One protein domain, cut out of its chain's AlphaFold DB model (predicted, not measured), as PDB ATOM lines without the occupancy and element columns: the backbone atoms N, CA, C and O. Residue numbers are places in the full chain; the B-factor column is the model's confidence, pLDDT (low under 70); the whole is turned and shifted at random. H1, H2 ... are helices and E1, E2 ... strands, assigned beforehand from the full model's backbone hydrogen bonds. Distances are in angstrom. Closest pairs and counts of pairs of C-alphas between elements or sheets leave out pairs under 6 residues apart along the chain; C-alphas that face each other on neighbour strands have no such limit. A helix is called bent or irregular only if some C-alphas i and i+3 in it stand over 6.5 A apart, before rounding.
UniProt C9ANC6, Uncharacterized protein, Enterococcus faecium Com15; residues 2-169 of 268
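AT A GLANCE: This is residues 2 to 169 of the 268 residues of an uncharacterized protein of Enterococcus faecium Com15 (UniProt C9ANC6). A strongly twisted wall of five antiparallel strands has two helices, H3 and H5, over one face. H1 and H2 pack on H3 and make one end of the long axis, while H4, just after the last strand, lies towards the other end. The printed part has 168 residues, with the order H1 H2 H3 E1 E2 E3 E4 E5 H4 H5 and a sheet that runs E1 E2 E3 E4 E5. The class is mixed, helices and strands. The whole is compact, with a radius of gyration of the C-alphas of 17.5 A, yet elongated in outline, spanning 62 by 32 by 29 A.

IN THESE COORDINATES: The sheet holds E1, residues 74 to 76, E2, 81 to 86, E3, 92 to 97, E4, 110 to 116 and 18.0 A long, and E5, 121 to 124. H3, residues 42 to 63, is 30.5 A long; it is irregular, with C-alphas 56 and 59 7.8 A apart, and has a kink of 63 degrees near residue 57. H5, residues 144 to 163, is 28.9 A long and ends at C-alpha 163 (227.141, 179.978, 167.394). H1, residues 2 to 20, is 27.0 A long and begins at C-alpha 2 (191.296, 183.033, 192.594). H2 is residues 23 to 35, and H4 residues 126 to 137.

HOW THE PARTS SIT: The strands form a meander, each the antiparallel neighbour of the one before, with E1 and E5 as edge strands. N 75 and O 82 of E1 and E2 are 2.8 A apart, N 83 and O 95 of E2 and E3 2.8 A, N 94 and O 113 of E3 and E4 2.8 A, and N 114 and O 123 of E4 and E5 2.9 A, each within hydrogen-bond range. H3 and H5 lie on the same face, making two layers, helices on one face of a sheet. H3 has a height over the sheet of 8.7 A and H5 of 11.0 A. H5 runs along the strands, at 4 degrees to E4 on the local plane. H4 only grazes the sheet, with residues 126 to 132. H3, the hub, touches H5 with residues 56 to 60 alone, closest at the C-alphas of Pro 59 and Leu 157, 6.1 A. H2 and H3 form a helical hairpin, closest at the C-alphas of Leu 26 and Phe 52, 6.2 A. H1 touches H3 with residues 11 to 19 alone, closest at the C-alphas of Asp 11 and Gly 44, 6.1 A. H4 and H5 only just touch, with 3 pairs of C-alphas within 8 A, the closest being Trp 136 and Ala 144, 6.6 A. H1 and H5 are apart. Every O i to N i+4 pair is within hydrogen-bond range in H1, H2, H4 and H5; in H3 it is 13 of 18.

THE WHOLE: The C-alphas of Ile 2 and Val 138, the two farthest apart, are 63.0 A apart. The printed part has no cut. The long link is E3 to E4, residues 98 to 109. Mean pLDDT of the printed part is 91.3; residues 2, 106 and 107 are under 70.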
ATOM      1  N   ILE A   2     189.887 182.977 192.142       66.50
ATOM      2  CA  ILE A   2     191.296 183.033 192.594       66.50
ATOM      3  C   ILE A   2     192.208 182.164 191.710       66.50
ATOM      4  O   ILE A   2     193.162 182.685 191.154       66.50
ATOM      5  N   GLU A   3     191.845 180.902 191.459       71.81
ATOM      6  CA  GLU A   3     192.632 179.987 190.603       71.81
ATOM      7  C   GLU A   3     192.840 180.514 189.170       71.81
ATOM      8  O   GLU A   3     193.907 180.356 188.586       71.81
ATOM      9  N   THR A   4     191.838 181.192 188.600       74.00
ATOM     10  CA  THR A   4     191.930 181.803 187.264       74.00
ATOM     11  C   THR A   4     192.920 182.970 187.246       74.00
ATOM     12  O   THR A   4     193.733 183.068 186.335       74.00
ATOM     13  N   ALA A   5     192.897 183.823 188.275       76.38
ATOM     14  CA  ALA A   5     193.844 184.928 188.415       76.38
ATOM     15  C   ALA A   5     195.274 184.435 188.708       76.38
ATOM     16  O   ALA A   5     196.242 185.040 188.250       76.38
ATOM     17  N   GLU A   6     195.422 183.329 189.441       76.88
ATOM     18  CA  GLU A   6     196.718 182.686 189.682       76.88
ATOM     19  C   GLU A   6     197.304 182.083 188.400       76.88
ATOM     20  O   GLU A   6     198.493 182.270 188.137       76.88
ATOM     21  N   ALA A   7     196.478 181.441 187.567       75.50
ATOM     22  CA  ALA A   7     196.890 180.931 186.260       75.50
ATOM     23  C   ALA A   7     197.304 182.061 185.298       75.50
ATOM     24  O   ALA A   7     198.366 181.995 184.684       75.50
ATOM     25  N   GLU A   8     196.524 183.145 185.222       78.31
ATOM     26  CA  GLU A   8     196.874 184.319 184.407       78.31
ATOM     27  C   GLU A   8     198.175 184.987 184.876       78.31
ATOM     28  O   GLU A   8     199.017 185.378 184.062       78.31
ATOM     29  N   LEU A   9     198.381 185.098 186.193       80.69
ATOM     30  CA  LEU A   9     199.614 185.641 186.758       80.69
ATOM     31  C   LEU A   9     200.818 184.732 186.476       80.69
ATOM     32  O   LEU A   9     201.906 185.239 186.193       80.69
ATOM     33  N   ALA A  10     200.642 183.410 186.539       80.62
ATOM     34  CA  ALA A  10     201.673 182.445 186.171       80.62
ATOM     35  C   ALA A  10     202.060 182.575 184.688       80.62
ATOM     36  O   ALA A  10     203.248 182.637 184.377       80.62
ATOM     37  N   ASP A  11     201.085 182.748 183.793       83.62
ATOM     38  CA  ASP A  11     201.323 182.967 182.361       83.62
ATOM     39  C   ASP A  11     202.061 184.274 182.064       83.62
ATOM     40  O   ASP A  11     202.894 184.340 181.156       83.62
ATOM     41  N   LEU A  12     201.759 185.342 182.807       84.19
ATOM     42  CA  LEU A  12     202.482 186.612 182.693       84.19
ATOM     43  C   LEU A  12     203.924 186.483 183.188       84.19
ATOM     44  O   LEU A  12     204.836 187.014 182.554       84.19
ATOM     45  N   ARG A  13     204.142 185.760 184.292       85.12
ATOM     46  CA  ARG A  13     205.487 185.485 184.816       85.12
ATOM     47  C   ARG A  13     206.305 184.643 183.845       85.12
ATOM     48  O   ARG A  13     207.450 184.996 183.591       85.12
ATOM     49  N   MET A  14     205.710 183.598 183.273       86.06
ATOM     50  CA  MET A  14     206.368 182.736 182.291       86.06
ATOM     51  C   MET A  14     206.764 183.523 181.042       86.06
ATOM     52  O   MET A  14     207.906 183.463 180.613       86.06
ATOM     53  N   ARG A  15     205.855 184.336 180.490       85.62
ATOM     54  CA  ARG A  15     206.180 185.192 179.339       85.62
ATOM     55  C   ARG A  15     207.298 186.176 179.643       85.62
ATOM     56  O   ARG A  15     208.183 186.346 178.818       85.62
ATOM     57  N   LYS A  16     207.268 186.804 180.820       87.62
ATOM     58  CA  LYS A  16     208.344 187.702 181.241       87.62
ATOM     59  C   LYS A  16     209.686 186.967 181.312       87.62
ATOM     60  O   LYS A  16     210.655 187.476 180.771       87.62
ATOM     61  N   TYR A  17     209.711 185.790 181.935       88.94
ATOM     62  CA  TYR A  17     210.904 184.951 182.018       88.94
ATOM     63  C   TYR A  17     211.463 184.642 180.624       88.94
ATOM     64  O   TYR A  17     212.593 185.002 180.338       88.94
ATOM     65  N   LEU A  18     210.632 184.121 179.716       90.81
ATOM     66  CA  LEU A  18     211.057 183.767 178.357       90.81
ATOM     67  C   LEU A  18     211.583 184.957 177.535       90.81
ATOM     68  O   LEU A  18     212.456 184.773 176.697       90.81
ATOM     69  N   ILE A  19     211.053 186.166 177.749       88.94
ATOM     70  CA  ILE A  19     211.543 187.392 177.091       88.94
ATOM     71  C   ILE A  19     212.943 187.774 177.584       88.94
ATOM     72  O   ILE A  19     213.730 188.341 176.829       88.94
ATOM     73  N   GLU A  20     213.206 187.552 178.870       90.12
ATOM     74  CA  GLU A  20     214.466 187.914 179.522       90.12
ATOM     75  C   GLU A  20     215.537 186.826 179.347       90.12
ATOM     76  O   GLU A  20     216.718 187.117 179.541       90.12
ATOM     77  N   SER A  21     215.131 185.618 178.942       92.00
ATOM     78  CA  SER A  21     216.008 184.467 178.769       92.00
ATOM     79  C   SER A  21     216.937 184.557 177.567       92.00
ATOM     80  O   SER A  21     216.571 185.020 176.484       92.00
ATOM     81  N   ASP A  22     218.152 184.049 177.756       93.81
ATOM     82  CA  ASP A  22     219.074 183.775 176.664       93.81
ATOM     83  C   ASP A  22     218.791 182.406 176.019       93.81
ATOM     84  O   ASP A  22     217.881 181.670 176.407       93.81
ATOM     85  N   PHE A  23     219.543 182.068 174.969       95.62
ATOM     86  CA  PHE A  23     219.299 180.830 174.232       95.62
ATOM     87  C   PHE A  23     219.456 179.554 175.092       95.62
ATOM     88  O   PHE A  23     218.570 178.704 175.011       95.62
ATOM     89  N   PRO A  24     220.501 179.395 175.933       96.56
ATOM     90  CA  PRO A  24     220.589 178.278 176.877       96.56
ATOM     91  C   PRO A  24     219.365 178.119 177.789       96.56
ATOM     92  O   PRO A  24     218.860 177.008 177.931       96.56
ATOM     93  N   GLU A  25     218.847 179.207 178.363       96.69
ATOM     94  CA  GLU A  25     217.651 179.157 179.217       96.69
ATOM     95  C   GLU A  25     216.376 178.795 178.431       96.69
ATOM     96  O   GLU A  25     215.499 178.072 178.925       96.69
ATOM     97  N   LEU A  26     216.267 179.263 177.183       97.00
ATOM     98  CA  LEU A  26     215.189 178.865 176.275       97.00
ATOM     99  C   LEU A  26     215.292 177.383 175.895       97.00
ATOM    100  O   LEU A  26     214.261 176.717 175.805       97.00
ATOM    101  N   LEU A  27     216.503 176.856 175.704       97.31
ATOM    102  CA  LEU A  27     216.747 175.442 175.422       97.31
ATOM    103  C   LEU A  27     216.398 174.553 176.620       97.31
ATOM    104  O   LEU A  27     215.712 173.552 176.438       97.31
ATOM    105  N   GLU A  28     216.776 174.946 177.839       96.81
ATOM    106  CA  GLU A  28     216.357 174.252 179.069       96.81
ATOM    107  C   GLU A  28     214.828 174.243 179.205       96.81
ATOM    108  O   GLU A  28     214.214 173.220 179.508       96.81
ATOM    109  N   SER A  29     214.185 175.376 178.912       96.25
ATOM    110  CA  SER A  29     212.722 175.465 178.907       96.25
ATOM    111  C   SER A  29     212.098 174.567 177.834       96.25
ATOM    112  O   SER A  29     211.053 173.960 178.072       96.25
ATOM    113  N   TYR A  30     212.723 174.471 176.659       96.81
ATOM    114  CA  TYR A  30     212.280 173.599 175.573       96.81
ATOM    115  C   TYR A  30     212.352 172.126 175.976       96.81
ATOM    116  O   TYR A  30     211.360 171.409 175.843       96.81
ATOM    117  N   ASP A  31     213.487 171.692 176.524       96.75
ATOM    118  CA  ASP A  31     213.670 170.336 177.042       96.75
ATOM    119  C   ASP A  31     212.601 169.992 178.084       96.75
ATOM    120  O   ASP A  31     211.870 169.008 177.963       96.75
ATOM    121  N   ARG A  32     212.417 170.874 179.062       96.00
ATOM    122  CA  ARG A  32     211.471 170.675 180.153       96.00
ATOM    123  C   ARG A  32     210.017 170.559 179.685       96.00
ATOM    124  O   ARG A  32     209.314 169.618 180.045       96.00
ATOM    125  N   PHE A  33     209.543 171.529 178.908       95.44
ATOM    126  CA  PHE A  33     208.110 171.677 178.625       95.44
ATOM    127  C   PHE A  33     207.662 171.067 177.296       95.44
ATOM    128  O   PHE A  33     206.471 170.805 177.115       95.44
ATOM    129  N   ILE A  34     208.579 170.882 176.344       95.56
ATOM    130  CA  ILE A  34     208.261 170.343 175.019       95.56
ATOM    131  C   ILE A  34     208.706 168.886 174.913       95.56
ATOM    132  O   ILE A  34     207.889 168.060 174.515       95.56
ATOM    133  N   LEU A  35     209.949 168.561 175.288       95.00
ATOM    134  CA  LEU A  35     210.482 167.196 175.160       95.00
ATOM    135  C   LEU A  35     210.016 166.283 176.300       95.00
ATOM    136  O   LEU A  35     209.517 165.191 176.048       95.00
ATOM    137  N   ASN A  36     210.114 166.751 177.546       95.44
ATOM    138  CA  ASN A  36     209.701 165.999 178.736       95.44
ATOM    139  C   ASN A  36     208.213 166.177 179.096       95.44
ATOM    140  O   ASN A  36     207.752 165.635 180.101       95.44
ATOM    141  N   GLU A  37     207.468 166.935 178.285       91.94
ATOM    142  CA  GLU A  37     206.027 167.181 178.429       91.94
ATOM    143  C   GLU A  37     205.601 167.666 179.830       91.94
ATOM    144  O   GLU A  37     204.492 167.377 180.294       91.94
ATOM    145  N   GLU A  38     206.456 168.428 180.528       93.38
ATOM    146  CA  GLU A  38     206.047 169.020 181.798       93.38
ATOM    147  C   GLU A  38     204.848 169.968 181.619       93.38
ATOM    148  O   GLU A  38     204.743 170.667 180.603       93.38
ATOM    149  N   PRO A  39     203.945 170.059 182.618       90.19
ATOM    150  CA  PRO A  39     202.780 170.926 182.527       90.19
ATOM    151  C   PRO A  39     203.160 172.389 182.268       90.19
ATOM    152  O   PRO A  39     203.805 173.046 183.083       90.19
ATOM    153  N   ILE A  40     202.677 172.915 181.146       89.56
ATOM    154  CA  ILE A  40     202.772 174.317 180.754       89.56
ATOM    155  C   ILE A  40     201.428 174.754 180.172       89.56
ATOM    156  O   ILE A  40     200.704 173.961 179.565       89.56
ATOM    157  N   SER A  41     201.064 176.022 180.350       88.31
ATOM    158  CA  SER A  41     199.875 176.559 179.696       88.31
ATOM    159  C   SER A  41     200.053 176.607 178.178       88.31
ATOM    160  O   SER A  41     201.164 176.731 177.657       88.31
ATOM    161  N   THR A  42     198.943 176.587 177.440       88.25
ATOM    162  CA  THR A  42     198.963 176.738 175.976       88.25
ATOM    163  C   THR A  42     199.656 178.036 175.550       88.25
ATOM    164  O   THR A  42     200.405 178.053 174.572       88.25
ATOM    165  N   ILE A  43     199.443 179.121 176.305       86.69
ATOM    166  CA  ILE A  43     200.066 180.424 176.052       86.69
ATOM    167  C   ILE A  43     201.573 180.347 176.309       86.69
ATOM    168  O   ILE A  43     202.345 180.759 175.450       86.69
ATOM    169  N   GLY A  44     201.995 179.774 177.441       90.06
ATOM    170  CA  GLY A  44     203.407 179.576 177.767       90.06
ATOM    171  C   GLY A  44     204.131 178.738 176.716       90.06
ATOM    172  O   GLY A  44     205.190 179.145 176.245       90.06
ATOM    173  N   LYS A  45     203.524 177.629 176.271       92.12
ATOM    174  CA  LYS A  45     204.056 176.782 175.191       92.12
ATOM    175  C   LYS A  45     204.219 177.568 173.891       92.12
ATOM    176  O   LYS A  45     205.273 177.515 173.268       92.12
ATOM    177  N   THR A  46     203.199 178.334 173.509       91.12
ATOM    178  CA  THR A  46     203.230 179.156 172.288       91.12
ATOM    179  C   THR A  46     204.331 180.212 172.357       91.12
ATOM    180  O   THR A  46     205.086 180.370 171.402       91.12
ATOM    181  N   SER A  47     204.457 180.904 173.493       91.75
ATOM    182  CA  SER A  47     205.500 181.907 173.713       91.75
ATOM    183  C   SER A  47     206.899 181.301 173.720       91.75
ATOM    184  O   SER A  47     207.789 181.863 173.098       91.75
ATOM    185  N   LEU A  48     207.101 180.147 174.361       95.00
ATOM    186  CA  LEU A  48     208.393 179.457 174.363       95.00
ATOM    187  C   LEU A  48     208.839 179.133 172.937       95.00
ATOM    188  O   LEU A  48     209.944 179.496 172.543       95.00
ATOM    189  N   ILE A  49     207.955 178.524 172.143       95.06
ATOM    190  CA  ILE A  49     208.245 178.193 170.745       95.06
ATOM    191  C   ILE A  49     208.536 179.467 169.943       95.06
ATOM    192  O   ILE A  49     209.475 179.493 169.153       95.06
ATOM    193  N   GLU A  50     207.764 180.534 170.146       93.56
ATOM    194  CA  GLU A  50     207.970 181.819 169.477       93.56
ATOM    195  C   GLU A  50     209.346 182.426 169.780       93.56
ATOM    196  O   GLU A  50     210.061 182.778 168.842       93.56
ATOM    197  N   TYR A  51     209.737 182.530 171.054       94.38
ATOM    198  CA  TYR A  51     211.032 183.103 171.441       94.38
ATOM    199  C   TYR A  51     212.201 182.229 170.993       94.38
ATOM    200  O   TYR A  51     213.186 182.747 170.470       94.38
ATOM    201  N   PHE A  52     212.063 180.905 171.094       96.38
ATOM    202  CA  PHE A  52     213.062 179.967 170.586       96.38
ATOM    203  C   PHE A  52     213.257 180.124 169.069       96.38
ATOM    204  O   PHE A  52     214.376 180.253 168.574       96.38
ATOM    205  N   THR A  53     212.152 180.204 168.324       96.56
ATOM    206  CA  THR A  53     212.157 180.444 166.873       96.56
ATOM    207  C   THR A  53     212.779 181.803 166.540       96.56
ATOM    208  O   THR A  53     213.567 181.908 165.601       96.56
ATOM    209  N   TYR A  54     212.460 182.848 167.307       96.19
ATOM    210  CA  TYR A  54     213.041 184.177 167.122       96.19
ATOM    211  C   TYR A  54     214.564 184.167 167.286       96.19
ATOM    212  O   TYR A  54     215.259 184.725 166.437       96.19
ATOM    213  N   GLU A  55     215.097 183.510 168.320       96.50
ATOM    214  CA  GLU A  55     216.548 183.446 168.532       96.50
ATOM    215  C   GLU A  55     217.274 182.727 167.386       96.50
ATOM    216  O   GLU A  55     218.349 183.173 166.981       96.50
ATOM    217  N   LEU A  56     216.662 181.700 166.784       97.38
ATOM    218  CA  LEU A  56     217.183 181.056 165.570       97.38
ATOM    219  C   LEU A  56     217.153 181.995 164.351       97.38
ATOM    220  O   LEU A  56     218.092 182.013 163.555       97.38
ATOM    221  N   LEU A  57     216.089 182.788 164.201       97.75
ATOM    222  CA  LEU A  57     215.870 183.670 163.046       97.75
ATOM    223  C   LEU A  57     216.516 185.056 163.175       97.75
ATOM    224  O   LEU A  57     216.560 185.807 162.198       97.75
ATOM    225  N   LYS A  58     217.061 185.391 164.345       96.81
ATOM    226  CA  LYS A  58     217.633 186.696 164.709       96.81
ATOM    227  C   LYS A  58     218.561 187.339 163.666       96.81
ATOM    228  O   LYS A  58     218.485 188.564 163.519       96.81
ATOM    229  N   PRO A  59     219.392 186.606 162.895       97.62
ATOM    230  CA  PRO A  59     220.198 187.208 161.830       97.62
ATOM    231  C   PRO A  59     219.387 187.956 160.766       97.62
ATOM    232  O   PRO A  59     219.903 188.879 160.145       97.62
ATOM    233  N   LEU A  60     218.113 187.604 160.567       98.12
ATOM    234  CA  LEU A  60     217.242 188.226 159.568       98.12
ATOM    235  C   LEU A  60     216.710 189.602 159.986       98.12
ATOM    236  O   LEU A  60     216.050 190.270 159.189       98.12
ATOM    237  N   ASN A  61     216.987 190.060 161.212       97.44
ATOM    238  CA  ASN A  61     216.620 191.409 161.653       97.44
ATOM    239  C   ASN A  61     217.180 192.497 160.715       97.44
ATOM    240  O   ASN A  61     216.544 193.532 160.522       97.44
ATOM    241  N   ASP A  62     218.320 192.252 160.065       96.06
ATOM    242  CA  ASP A  62     218.930 193.199 159.124       96.06
ATOM    243  C   ASP A  62     218.092 193.444 157.849       96.06
ATOM    244  O   ASP A  62     218.164 194.516 157.237       96.06
ATOM    245  N   ILE A  63     217.221 192.494 157.494       96.25
ATOM    246  CA  ILE A  63     216.235 192.600 156.410       96.25
ATOM    247  C   ILE A  63     214.804 192.789 156.923       96.25
ATOM    248  O   ILE A  63     213.849 192.602 156.165       96.25
ATOM    249  N   GLY A  64     214.652 193.217 158.179       96.56
ATOM    250  CA  GLY A  64     213.368 193.566 158.780       96.56
ATOM    251  C   GLY A  64     212.532 192.354 159.172       96.56
ATOM    252  O   GLY A  64     211.374 192.281 158.779       96.56
ATOM    253  N   LEU A  65     213.127 191.401 159.897       97.38
ATOM    254  CA  LEU A  65     212.385 190.313 160.530       97.38
ATOM    255  C   LEU A  65     211.320 190.873 161.482       97.38
ATOM    256  O   LEU A  65     211.633 191.580 162.437       97.38
ATOM    257  N   GLU A  66     210.066 190.520 161.237       96.06
ATOM    258  CA  GLU A  66     208.931 190.891 162.074       96.06
ATOM    259  C   GLU A  66     207.920 189.749 162.147       96.06
ATOM    260  O   GLU A  66     207.811 188.920 161.238       96.06
ATOM    261  N   ARG A  67     207.159 189.687 163.239       92.88
ATOM    262  CA  ARG A  67     206.080 188.711 163.359       92.88
ATOM    263  C   ARG A  67     204.923 189.108 162.447       92.88
ATOM    264  O   ARG A  67     204.560 190.279 162.355       92.88
ATOM    265  N   SER A  68     204.312 188.133 161.784       90.19
ATOM    266  CA  SER A  68     203.128 188.379 160.970       90.19
ATOM    267  C   SER A  68     201.920 188.748 161.834       90.19
ATOM    268  O   SER A  68     201.558 188.033 162.760       90.19
ATOM    269  N   ASN A  69     201.210 189.810 161.450       83.31
ATOM    270  CA  ASN A  69     199.948 190.199 162.094       83.31
ATOM    271  C   ASN A  69     198.765 189.273 161.748       83.31
ATOM    272  O   ASN A  69     197.696 189.401 162.337       83.31
ATOM    273  N   SER A  70     198.919 188.391 160.753       79.00
ATOM    274  CA  SER A  70     197.831 187.549 160.232       79.00
ATOM    275  C   SER A  70     197.928 186.077 160.632       79.00
ATOM    276  O   SER A  70     196.955 185.352 160.452       79.00
ATOM    277  N   ALA A  71     199.086 185.624 161.114       83.31
ATOM    278  CA  ALA A  71     199.344 184.229 161.463       83.31
ATOM    279  C   ALA A  71     200.382 184.177 162.591       83.31
ATOM    280  O   ALA A  71     201.426 184.825 162.498       83.31
ATOM    281  N   TYR A  72     200.070 183.453 163.668       81.38
ATOM    282  CA  TYR A  72     200.876 183.446 164.897       81.38
ATOM    283  C   TYR A  72     202.203 182.694 164.752       81.38
ATOM    284  O   TYR A  72     203.117 182.951 165.534       81.38
ATOM    285  N   ASP A  73     202.287 181.817 163.759       90.62
ATOM    286  CA  ASP A  73     203.365 180.891 163.406       90.62
ATOM    287  C   ASP A  73     204.160 181.345 162.167       90.62
ATOM    288  O   ASP A  73     204.894 180.569 161.552       90.62
ATOM    289  N   THR A  74     204.027 182.621 161.791       94.94
ATOM    290  CA  THR A  74     204.710 183.192 160.630       94.94
ATOM    291  C   THR A  74     205.569 184.389 161.017       94.94
ATOM    292  O   THR A  74     205.085 185.381 161.570       94.94
ATOM    293  N   TRP A  75     206.828 184.350 160.595       96.62
ATOM    294  CA  TRP A  75     207.723 185.500 160.531       96.62
ATOM    295  C   TRP A  75     207.799 186.045 159.103       96.62
ATOM    296  O   TRP A  75     207.684 185.308 158.122       96.62
ATOM    297  N   LYS A  76     207.984 187.353 158.962       96.06
ATOM    298  CA  LYS A  76     208.092 188.053 157.681       96.06
ATOM    299  C   LYS A  76     209.379 188.852 157.630       96.06
ATOM    300  O   LYS A  76     209.853 189.352 158.639       96.06
ATOM    301  N   THR A  77     209.931 188.964 156.434       96.81
ATOM    302  CA  THR A  77     211.043 189.858 156.107       96.81
ATOM    303  C   THR A  77     210.670 190.667 154.869       96.81
ATOM    304  O   THR A  77     209.655 190.396 154.220       96.81
ATOM    305  N   ARG A  78     211.525 191.608 154.456       95.25
ATOM    306  CA  ARG A  78     211.357 192.312 153.170       95.25
ATOM    307  C   ARG A  78     211.379 191.395 151.942       95.25
ATOM    308  O   ARG A  78     210.920 191.812 150.883       95.25
ATOM    309  N   HIS A  79     211.954 190.194 152.045       94.56
ATOM    310  CA  HIS A  79     212.251 189.348 150.884       94.56
ATOM    311  C   HIS A  79     211.458 188.041 150.840       94.56
ATOM    312  O   HIS A  79     211.258 187.510 149.753       94.56
ATOM    313  N   PHE A  80     211.030 187.514 151.985       94.81
ATOM    314  CA  PHE A  80     210.307 186.246 152.101       94.81
ATOM    315  C   PHE A  80     209.618 186.134 153.467       94.81
ATOM    316  O   PHE A  80     209.957 186.860 154.407       94.81
ATOM    317  N   SER A  81     208.673 185.203 153.584       95.19
ATOM    318  CA  SER A  81     208.076 184.803 154.862       95.19
ATOM    319  C   SER A  81     208.483 183.388 155.254       95.19
ATOM    320  O   SER A  81     208.878 182.585 154.410       95.19
ATOM    321  N   ILE A  82     208.398 183.106 156.549       97.00
ATOM    322  CA  ILE A  82     208.879 181.883 157.183       97.00
ATOM    323  C   ILE A  82     207.766 181.387 158.093       97.00
ATOM    324  O   ILE A  82     207.407 182.068 159.051       97.00
ATOM    325  N   ASN A  83     207.219 180.223 157.785       95.88
ATOM    326  CA  ASN A  83     206.290 179.516 158.652       95.88
ATOM    327  C   ASN A  83     207.081 178.511 159.481       95.88
ATOM    328  O   ASN A  83     208.016 177.900 158.958       95.88
ATOM    329  N   TYR A  84     206.710 178.323 160.740       95.81
ATOM    330  CA  TYR A  84     207.320 177.303 161.585       95.81
ATOM    331  C   TYR A  84     206.254 176.437 162.244       95.81
ATOM    332  O   TYR A  84     205.207 176.919 162.663       95.81
ATOM    333  N   THR A  85     206.529 175.143 162.351       95.00
ATOM    334  CA  THR A  85     205.625 174.183 162.992       95.00
ATOM    335  C   THR A  85     206.423 173.166 163.786       95.00
ATOM    336  O   THR A  85     207.520 172.800 163.369       95.00
ATOM    337  N   LEU A  86     205.854 172.667 164.884       94.75
ATOM    338  CA  LEU A  86     206.366 171.468 165.546       94.75
ATOM    339  C   LEU A  86     205.847 170.221 164.836       94.75
ATOM    340  O   LEU A  86     204.639 170.097 164.619       94.75
ATOM    341  N   ASN A  87     206.747 169.310 164.477       93.44
ATOM    342  CA  ASN A  87     206.364 168.003 163.952       93.44
ATOM    343  C   ASN A  87     206.041 167.008 165.089       93.44
ATOM    344  O   ASN A  87     206.049 167.354 166.272       93.44
ATOM    345  N   GLY A  88     205.739 165.755 164.733       89.19
ATOM    346  CA  GLY A  88     205.413 164.701 165.704       89.19
ATOM    347  C   GLY A  88     206.584 164.268 166.597       89.19
ATOM    348  O   GLY A  88     206.366 163.514 167.539       89.19
ATOM    349  N   GLN A  89     207.796 164.733 166.303       92.38
ATOM    350  CA  GLN A  89     209.037 164.486 167.032       92.38
ATOM    351  C   GLN A  89     209.470 165.713 167.846       92.38
ATOM    352  O   GLN A  89     210.581 165.743 168.359       92.38
ATOM    353  N   ASN A  90     208.606 166.729 167.975       93.50
ATOM    354  CA  ASN A  90     208.928 167.998 168.632       93.50
ATOM    355  C   ASN A  90     210.118 168.744 167.997       93.50
ATOM    356  O   ASN A  90     210.757 169.567 168.653       93.50
ATOM    357  N   GLU A  91     210.388 168.510 166.714       96.38
ATOM    358  CA  GLU A  91     211.366 169.269 165.940       96.38
ATOM    359  C   GLU A  91     210.689 170.480 165.292       96.38
ATOM    360  O   GLU A  91     209.507 170.447 164.927       96.38
ATOM    361  N   LEU A  92     211.451 171.561 165.141       97.38
ATOM    362  CA  LEU A  92     210.993 172.782 164.492       97.38
ATOM    363  C   LEU A  92     211.243 172.707 162.991       97.38
ATOM    364  O   LEU A  92     212.374 172.807 162.516       97.38
ATOM    365  N   VAL A  93     210.152 172.614 162.239       97.56
ATOM    366  CA  VAL A  93     210.167 172.625 160.780       97.56
ATOM    367  C   VAL A  93     209.954 174.049 160.284       97.56
ATOM    368  O   VAL A  93     208.875 174.615 160.460       97.56
ATOM    369  N   PHE A  94     210.962 174.620 159.625       97.69
ATOM    370  CA  PHE A  94     210.886 175.933 158.989       97.69
ATOM    371  C   PHE A  94     210.586 175.801 157.502       97.69
ATOM    372  O   PHE A  94     211.347 175.206 156.729       97.69
ATOM    373  N   SER A  95     209.495 176.437 157.092       96.62
ATOM    374  CA  SER A  95     209.063 176.501 155.707       96.62
ATOM    375  C   SER A  95     209.113 177.923 155.165       96.62
ATOM    376  O   SER A  95     208.610 178.852 155.788       96.62
ATOM    377  N   PHE A  96     209.693 178.099 153.983       95.56
ATOM    378  CA  PHE A  96     209.947 179.409 153.393       95.56
ATOM    379  C   PHE A  96     209.016 179.669 152.213       95.56
ATOM    380  O   PHE A  96     208.791 178.799 151.373       95.56
ATOM    381  N   VAL A  97     208.504 180.894 152.131       93.12
ATOM    382  CA  VAL A  97     207.657 181.365 151.031       93.12
ATOM    383  C   VAL A  97     208.315 182.590 150.413       93.12
ATOM    384  O   VAL A  97     208.430 183.639 151.051       93.12
ATOM    385  N   LEU A  98     208.751 182.452 149.163       92.62
ATOM    386  CA  LEU A  98     209.348 183.534 148.389       92.62
ATOM    387  C   LEU A  98     208.291 184.151 147.460       92.62
ATOM    388  O   LEU A  98     207.509 183.414 146.855       92.62
ATOM    389  N   PRO A  99     208.278 185.483 147.288       90.19
ATOM    390  CA  PRO A  99     207.453 186.116 146.274       90.19
ATOM    391  C   PRO A  99     207.941 185.721 144.875       90.19
ATOM    392  O   PRO A  99     209.142 185.668 144.604       90.19
ATOM    393  N   THR A 100     207.005 185.472 143.969       88.69
ATOM    394  CA  THR A 100     207.284 185.146 142.568       88.69
ATOM    395  C   THR A 100     207.516 186.417 141.745       88.69
ATOM    396  O   THR A 100     207.064 187.500 142.121       88.69
ATOM    397  N   ILE A 101     208.233 186.311 140.619       86.56
ATOM    398  CA  ILE A 101     208.397 187.445 139.686       86.56
ATOM    399  C   ILE A 101     207.041 187.838 139.074       86.56
ATOM    400  O   ILE A 101     206.764 189.019 138.871       86.56
ATOM    401  N   ASP A 102     206.197 186.844 138.791       80.62
ATOM    402  CA  ASP A 102     204.844 187.029 138.272       80.62
ATOM    403  C   ASP A 102     203.831 186.456 139.268       80.62
ATOM    404  O   ASP A 102     203.809 185.255 139.539       80.62
ATOM    405  N   GLN A 103     202.970 187.338 139.780       73.12
ATOM    406  CA  GLN A 103     201.966 187.049 140.808       73.12
ATOM    407  C   GLN A 103     200.923 186.003 140.382       73.12
ATOM    408  O   GLN A 103     200.172 185.512 141.222       73.12
ATOM    409  N   ARG A 104     200.858 185.656 139.090       76.00
ATOM    410  CA  ARG A 104     200.039 184.538 138.600       76.00
ATOM    411  C   ARG A 104     200.576 183.183 139.054       76.00
ATOM    412  O   ARG A 104     199.800 182.236 139.142       76.00
ATOM    413  N   TYR A 105     201.873 183.084 139.342       73.75
ATOM    414  CA  TYR A 105     202.463 181.891 139.933       73.75
ATOM    415  C   TYR A 105     202.300 181.930 141.447       73.75
ATOM    416  O   TYR A 105     202.700 182.893 142.102       73.75
ATOM    417  N   GLN A 106     201.761 180.847 141.993       66.62
ATOM    418  CA  GLN A 106     201.815 180.557 143.418       66.62
ATOM    419  C   GLN A 106     202.846 179.457 143.627       66.62
ATOM    420  O   GLN A 106     202.776 178.412 142.982       66.62
ATOM    421  N   VAL A 107     203.813 179.707 144.505       69.62
ATOM    422  CA  VAL A 107     204.735 178.671 144.968       69.62
ATOM    423  C   VAL A 107     204.313 178.299 146.372       69.62
ATOM    424  O   VAL A 107     204.119 179.169 147.224       69.62
ATOM    425  N   GLU A 108     204.129 177.002 146.587       78.25
ATOM    426  CA  GLU A 108     203.831 176.470 147.905       78.25
ATOM    427  C   GLU A 108     204.986 176.735 148.875       78.25
ATOM    428  O   GLU A 108     206.148 176.892 148.495       78.25
ATOM    429  N   SER A 109     204.643 176.776 150.158       87.81
ATOM    430  CA  SER A 109     205.614 176.902 151.237       87.81
ATOM    431  C   SER A 109     206.616 175.748 151.193       87.81
ATOM    432  O   SER A 109     206.237 174.579 151.231       87.81
ATOM    433  N   MET A 110     207.906 176.071 151.128       90.81
ATOM    434  CA  MET A 110     208.976 175.088 151.012       90.81
ATOM    435  C   MET A 110     209.554 174.766 152.387       90.81
ATOM    436  O   MET A 110     210.343 175.544 152.917       90.81
ATOM    437  N   SER A 111     209.186 173.612 152.943       93.62
ATOM    438  CA  SER A 111     209.818 173.062 154.149       93.62
ATOM    439  C   SER A 111     211.289 172.761 153.877       93.62
ATOM    440  O   SER A 111     211.587 171.846 153.112       93.62
ATOM    441  N   LEU A 112     212.195 173.541 154.466       94.94
ATOM    442  CA  LEU A 112     213.610 173.529 154.093       94.94
ATOM    443  C   LEU A 112     214.542 173.192 155.250       94.94
ATOM    444  O   LEU A 112     215.533 172.508 155.015       94.94
ATOM    445  N   LEU A 113     214.245 173.664 156.462       96.44
ATOM    446  CA  LEU A 113     215.066 173.389 157.639       96.44
ATOM    447  C   LEU A 113     214.253 172.588 158.643       96.44
ATOM    448  O   LEU A 113     213.110 172.943 158.930       96.44
ATOM    449  N   ASN A 114     214.864 171.548 159.188       96.88
ATOM    450  CA  ASN A 114     214.377 170.852 160.361       96.88
ATOM    451  C   ASN A 114     215.395 171.060 161.479       96.88
ATOM    452  O   ASN A 114     216.580 170.796 161.285       96.88
ATOM    453  N   VAL A 115     214.956 171.596 162.610       97.75
ATOM    454  CA  VAL A 115     215.811 171.879 163.763       97.75
ATOM    455  C   VAL A 115     215.386 170.953 164.884       97.75
ATOM    456  O   VAL A 115     214.232 171.014 165.306       97.75
ATOM    457  N   SER A 116     216.315 170.141 165.377       97.62
ATOM    458  CA  SER A 116     216.100 169.257 166.519       97.62
ATOM    459  C   SER A 116     216.795 169.829 167.755       97.62
ATOM    460  O   SER A 116     218.021 169.748 167.867       97.62
ATOM    461  N   PRO A 117     216.050 170.444 168.695       96.69
ATOM    462  CA  PRO A 117     216.628 170.924 169.948       96.69
ATOM    463  C   PRO A 117     217.141 169.791 170.844       96.69
ATOM    464  O   PRO A 117     218.060 170.021 171.618       96.69
ATOM    465  N   GLU A 118     216.583 168.580 170.723       96.06
ATOM    466  CA  GLU A 118     217.014 167.405 171.495       96.06
ATOM    467  C   GLU A 118     218.451 167.000 171.145       96.06
ATOM    468  O   GLU A 118     219.288 166.819 172.029       96.06
ATOM    469  N   THR A 119     218.754 166.876 169.850       96.94
ATOM    470  CA  THR A 119     220.081 166.451 169.377       96.94
ATOM    471  C   THR A 119     221.016 167.619 169.089       96.94
ATOM    472  O   THR A 119     222.207 167.406 168.862       96.94
ATOM    473  N   MET A 120     220.506 168.855 169.120       97.50
ATOM    474  CA  MET A 120     221.216 170.057 168.681       97.50
ATOM    475  C   MET A 120     221.697 169.943 167.229       97.50
ATOM    476  O   MET A 120     222.786 170.405 166.876       97.50
ATOM    477  N   GLU A 121     220.867 169.365 166.360       97.56
ATOM    478  CA  GLU A 121     221.151 169.213 164.933       97.56
ATOM    479  C   GLU A 121     220.189 170.027 164.063       97.56
ATOM    480  O   GLU A 121     219.030 170.269 164.410       97.56
ATOM    481  N   ILE A 122     220.695 170.473 162.911       96.75
ATOM    482  CA  ILE A 122     219.900 171.090 161.852       96.75
ATOM    483  C   ILE A 122     220.107 170.317 160.559       96.75
ATOM    484  O   ILE A 122     221.220 170.259 160.026       96.75
ATOM    485  N   ASP A 123     218.994 169.828 160.026       95.06
ATOM    486  CA  ASP A 123     218.909 169.200 158.719       95.06
ATOM    487  C   ASP A 123     218.349 170.168 157.687       95.06
ATOM    488  O   ASP A 123     217.328 170.833 157.894       95.06
ATOM    489  N   VAL A 124     218.998 170.203 156.529       94.19
ATOM    490  CA  VAL A 124     218.520 170.933 155.361       94.19
ATOM    491  C   VAL A 124     217.997 169.935 154.339       94.19
ATOM    492  O   VAL A 124     218.657 168.956 154.004       94.19
ATOM    493  N   GLN A 125     216.808 170.203 153.808       92.25
ATOM    494  CA  GLN A 125     216.167 169.349 152.814       92.25
ATOM    495  C   GLN A 125     216.782 169.580 151.424       92.25
ATOM    496  O   GLN A 125     216.314 170.425 150.657       92.25
ATOM    497  N   ASP A 126     217.831 168.833 151.085       87.25
ATOM    498  CA  ASP A 126     218.608 169.024 149.851       87.25
ATOM    499  C   ASP A 126     217.775 168.862 148.555       87.25
ATOM    500  O   ASP A 126     217.956 169.632 147.609       87.25
ATOM    501  N   ASP A 127     216.764 167.987 148.520       85.25
ATOM    502  CA  ASP A 127     215.834 167.882 147.375       85.25
ATOM    503  C   ASP A 127     215.062 169.192 147.124       85.25
ATOM    504  O   ASP A 127     214.744 169.580 145.990       85.25
ATOM    505  N   ARG A 128     214.773 169.932 148.200       89.44
ATOM    506  CA  ARG A 128     214.123 171.245 148.131       89.44
ATOM    507  C   ARG A 128     215.098 172.320 147.663       89.44
ATOM    508  O   ARG A 128     214.705 173.198 146.898       89.44
ATOM    509  N   VAL A 129     216.377 172.203 148.018       89.12
ATOM    510  CA  VAL A 129     217.454 173.053 147.483       89.12
ATOM    511  C   VAL A 129     217.572 172.892 145.965       89.12
ATOM    512  O   VAL A 129     217.612 173.889 145.242       89.12
ATOM    513  N   LEU A 130     217.546 171.657 145.454       86.56
ATOM    514  CA  LEU A 130     217.545 171.394 144.010       86.56
ATOM    515  C   LEU A 130     216.285 171.951 143.326       86.56
ATOM    516  O   LEU A 130     216.364 172.531 142.239       86.56
ATOM    517  N   SER A 131     215.130 171.873 143.995       86.38
ATOM    518  CA  SER A 131     213.886 172.484 143.507       86.38
ATOM    519  C   SER A 131     213.997 174.011 143.359       86.38
ATOM    520  O   SER A 131     213.476 174.569 142.396       86.38
ATOM    521  N   LEU A 132     214.725 174.707 144.245       89.06
ATOM    522  CA  LEU A 132     214.976 176.152 144.104       89.06
ATOM    523  C   LEU A 132     215.773 176.483 142.840       89.06
ATOM    524  O   LEU A 132     215.454 177.458 142.156       89.06
ATOM    525  N   ILE A 133     216.775 175.663 142.505       88.81
ATOM    526  CA  ILE A 133     217.546 175.825 141.265       88.81
ATOM    527  C   ILE A 133     216.606 175.710 140.066       88.81
ATOM    528  O   ILE A 133     216.659 176.558 139.171       88.81
ATOM    529  N   ARG A 134     215.698 174.726 140.068       87.81
ATOM    530  CA  ARG A 134     214.684 174.556 139.020       87.81
ATOM    531  C   ARG A 134     213.772 175.768 138.875       87.81
ATOM    532  O   ARG A 134     213.607 176.278 137.765       87.81
ATOM    533  N   TYR A 135     213.216 176.247 139.987       88.62
ATOM    534  CA  TYR A 135     212.286 177.374 139.983       88.62
ATOM    535  C   TYR A 135     212.917 178.664 139.458       88.62
ATOM    536  O   TYR A 135     212.229 179.479 138.844       88.62
ATOM    537  N   TRP A 136     214.221 178.851 139.652       90.44
ATOM    538  CA  TRP A 136     214.939 180.011 139.130       90.44
ATOM    539  C   TRP A 136     215.398 179.857 137.673       90.44
ATOM    540  O   TRP A 136     215.204 180.769 136.869       90.44
ATOM    541  N   SER A 137     216.012 178.729 137.323       87.25
ATOM    542  CA  SER A 137     216.697 178.555 136.033       87.25
ATOM    543  C   SER A 137     215.764 178.116 134.901       87.25
ATOM    544  O   SER A 137     215.842 178.647 133.793       87.25
ATOM    545  N   VAL A 138     214.857 177.174 135.181       84.94
ATOM    546  CA  VAL A 138     214.005 176.523 134.178       84.94
ATOM    547  C   VAL A 138     212.621 177.152 134.165       84.94
ATOM    548  O   VAL A 138     212.167 177.640 133.132       84.94
ATOM    549  N   ASP A 139     211.958 177.171 135.323       86.25
ATOM    550  CA  ASP A 139     210.569 177.632 135.408       86.25
ATOM    551  C   ASP A 139     210.470 179.168 135.452       86.25
ATOM    552  O   ASP A 139     209.391 179.722 135.246       86.25
ATOM    553  N   ARG A 140     211.595 179.863 135.696       87.94
ATOM    554  CA  ARG A 140     211.701 181.335 135.760       87.94
ATOM    555  C   ARG A 140     210.693 181.980 136.726       87.94
ATOM    556  O   ARG A 140     210.250 183.107 136.515       87.94
ATOM    557  N   VAL A 141     210.355 181.277 137.805       89.81
ATOM    558  CA  VAL A 141     209.442 181.745 138.859       89.81
ATOM    559  C   VAL A 141     210.130 182.738 139.794       89.81
ATOM    560  O   VAL A 141     209.504 183.693 140.262       89.81
ATOM    561  N   PHE A 142     211.428 182.540 140.030       91.31
ATOM    562  CA  PHE A 142     212.270 183.414 140.843       91.31
ATOM    563  C   PHE A 142     213.388 184.038 140.012       91.31
ATOM    564  O   PHE A 142     213.889 183.442 139.061       91.31
ATOM    565  N   SER A 143     213.810 185.243 140.390       90.81
ATOM    566  CA  SER A 143     214.964 185.910 139.780       90.81
ATOM    567  C   SER A 143     216.270 185.456 140.430       90.81
ATOM    568  O   SER A 143     216.295 185.064 141.598       90.81
ATOM    569  N   ALA A 144     217.382 185.588 139.699       89.75
ATOM    570  CA  ALA A 144     218.715 185.297 140.232       89.75
ATOM    571  C   ALA A 144     219.011 186.115 141.502       89.75
ATOM    572  O   ALA A 144     219.562 185.594 142.470       89.75
ATOM    573  N   GLY A 145     218.583 187.383 141.527       91.81
ATOM    574  CA  GLY A 145     218.736 188.261 142.688       91.81
ATOM    575  C   GLY A 145     217.971 187.763 143.915       91.81
ATOM    576  O   GLY A 145     218.534 187.732 145.007       91.81
ATOM    577  N   GLN A 146     216.723 187.309 143.742       92.69
ATOM    578  CA  GLN A 146     215.932 186.742 144.843       92.69
ATOM    579  C   GLN A 146     216.598 185.497 145.433       92.69
ATOM    580  O   GLN A 146     216.762 185.423 146.649       92.69
ATOM    581  N   ILE A 147     217.035 184.558 144.589       93.00
ATOM    582  CA  ILE A 147     217.698 183.338 145.064       93.00
ATOM    583  C   ILE A 147     219.056 183.642 145.699       93.00
ATOM    584  O   ILE A 147     219.392 183.048 146.718       93.00
ATOM    585  N   THR A 148     219.814 184.601 145.163       92.25
ATOM    586  CA  THR A 148     221.096 185.024 145.753       92.25
ATOM    587  C   THR A 148     220.899 185.577 147.163       92.25
ATOM    588  O   THR A 148     221.587 185.154 148.092       92.25
ATOM    589  N   ILE A 149     219.933 186.488 147.344       94.25
ATOM    590  CA  ILE A 149     219.601 187.052 148.661       94.25
ATOM    591  C   ILE A 149     219.138 185.941 149.602       94.25
ATOM    592  O   ILE A 149     219.621 185.854 150.729       94.25
ATOM    593  N   PHE A 150     218.241 185.071 149.139       95.00
ATOM    594  CA  PHE A 150     217.718 183.967 149.937       95.00
ATOM    595  C   PHE A 150     218.826 183.008 150.401       95.00
ATOM    596  O   PHE A 150     218.961 182.759 151.596       95.00
ATOM    597  N   ASN A 151     219.684 182.551 149.485       94.12
ATOM    598  CA  ASN A 151     220.823 181.677 149.777       94.12
ATOM    599  C   ASN A 151     221.807 182.320 150.764       94.12
ATOM    600  O   ASN A 151     222.279 181.659 151.691       94.12
ATOM    601  N   HIS A 152     222.097 183.614 150.603       93.69
ATOM    602  CA  HIS A 152     222.948 184.342 151.539       93.69
ATOM    603  C   HIS A 152     222.334 184.382 152.945       93.69
ATOM    604  O   HIS A 152     223.018 184.092 153.926       93.69
ATOM    605  N   LYS A 153     221.035 184.685 153.045       95.75
ATOM    606  CA  LYS A 153     220.320 184.774 154.324       95.75
ATOM    607  C   LYS A 153     220.209 183.427 155.028       95.75
ATOM    608  O   LYS A 153     220.435 183.367 156.232       95.75
ATOM    609  N   LEU A 154     219.957 182.343 154.295       95.25
ATOM    610  CA  LEU A 154     219.988 180.993 154.861       95.25
ATOM    611  C   LEU A 154     221.369 180.629 155.405       95.25
ATOM    612  O   LEU A 154     221.469 180.117 156.512       95.25
ATOM    613  N   ASN A 155     222.443 180.950 154.683       93.88
ATOM    614  CA  ASN A 155     223.795 180.710 155.189       93.88
ATOM    615  C   ASN A 155     224.090 181.503 156.471       93.88
ATOM    616  O   ASN A 155     224.746 180.979 157.369       93.88
ATOM    617  N   GLN A 156     223.568 182.727 156.603       94.94
ATOM    618  CA  GLN A 156     223.665 183.489 157.853       94.94
ATOM    619  C   GLN A 156     222.892 182.830 159.003       94.94
ATOM    620  O   GLN A 156     223.410 182.790 160.118       94.94
ATOM    621  N   LEU A 157     221.703 182.273 158.742       96.44
ATOM    622  CA  LEU A 157     220.962 181.486 159.736       96.44
ATOM    623  C   LEU A 157     221.760 180.262 160.190       96.44
ATOM    624  O   LEU A 157     221.925 180.054 161.385       96.44
ATOM    625  N   LEU A 158     222.310 179.486 159.251       95.62
ATOM    626  CA  LEU A 158     223.109 178.298 159.565       95.62
ATOM    627  C   LEU A 158     224.404 178.655 160.309       95.62
ATOM    628  O   LEU A 158     224.836 177.928 161.198       95.62
ATOM    629  N   ALA A 159     225.050 179.770 159.962       94.69
ATOM    630  CA  ALA A 159     226.224 180.257 160.682       94.69
ATOM    631  C   ALA A 159     225.879 180.669 162.120       94.69
ATOM    632  O   ALA A 159     226.609 180.312 163.039       94.69
ATOM    633  N   HIS A 160     224.762 181.370 162.318       97.06
ATOM    634  CA  HIS A 160     224.268 181.753 163.643       97.06
ATOM    635  C   HIS A 160     223.828 180.548 164.473       97.06
ATOM    636  O   HIS A 160     224.198 180.437 165.630       97.06
ATOM    637  N   ALA A 161     223.134 179.577 163.887       96.69
ATOM    638  CA  ALA A 161     222.778 178.356 164.602       96.69
ATOM    639  C   ALA A 161     224.016 177.631 165.164       96.69
ATOM    640  O   ALA A 161     224.001 177.164 166.300       96.69
ATOM    641  N   ARG A 162     225.134 177.623 164.424       95.94
ATOM    642  CA  ARG A 162     226.407 177.088 164.933       95.94
ATOM    643  C   ARG A 162     226.951 177.872 166.130       95.94
ATOM    644  O   ARG A 162     227.558 177.266 167.006       95.94
ATOM    645  N   THR A 163     226.740 179.191 166.207       96.62
ATOM    646  CA  THR A 163     227.141 179.978 167.394       96.62
ATOM    647  C   THR A 163     226.256 179.693 168.605       96.62
ATOM    648  O   THR A 163     226.734 179.802 169.731       96.62
ATOM    649  N   LEU A 164     225.010 179.272 168.377       97.06
ATOM    650  CA  LEU A 164     224.091 178.779 169.407       97.06
ATOM    651  C   LEU A 164     224.385 177.330 169.844       97.06
ATOM    652  O   LEU A 164     223.756 176.834 170.773       97.06
ATOM    653  N   GLY A 165     225.348 176.657 169.205       96.94
ATOM    654  CA  GLY A 165     225.779 175.300 169.548       96.94
ATOM    655  C   GLY A 165     225.185 174.189 168.681       96.94
ATOM    656  O   GLY A 165     225.466 173.025 168.950       96.94
ATOM    657  N   PHE A 166     224.409 174.511 167.640       97.38
ATOM    658  CA  PHE A 166     223.890 173.496 166.721       97.38
ATOM    659  C   PHE A 166     224.967 172.961 165.776       97.38
ATOM    660  O   PHE A 166     225.793 173.707 165.238       97.38
ATOM    661  N   THR A 167     224.878 171.670 165.478       95.94
ATOM    662  CA  THR A 167     225.584 171.049 164.360       95.94
ATOM    663  C   THR A 167     224.703 171.110 163.116       95.94
ATOM    664  O   THR A 167     223.549 170.701 163.136       95.94
ATOM    665  N   VAL A 168     225.241 171.640 162.017       91.88
ATOM    666  CA  VAL A 168     224.553 171.637 160.717       91.88
ATOM    667  C   VAL A 168     225.064 170.442 159.929       91.88
ATOM    668  O   VAL A 168     226.263 170.383 159.628       91.88
ATOM    669  N   ASN A 169     224.167 169.512 159.610       84.50
ATOM    670  CA  ASN A 169     224.496 168.324 158.831       84.50
ATOM    671  C   ASN A 169     224.934 168.709 157.409       84.50
ATOM    672  O   ASN A 169     224.696 169.827 156.942       84.50
TER     673      ASN A 169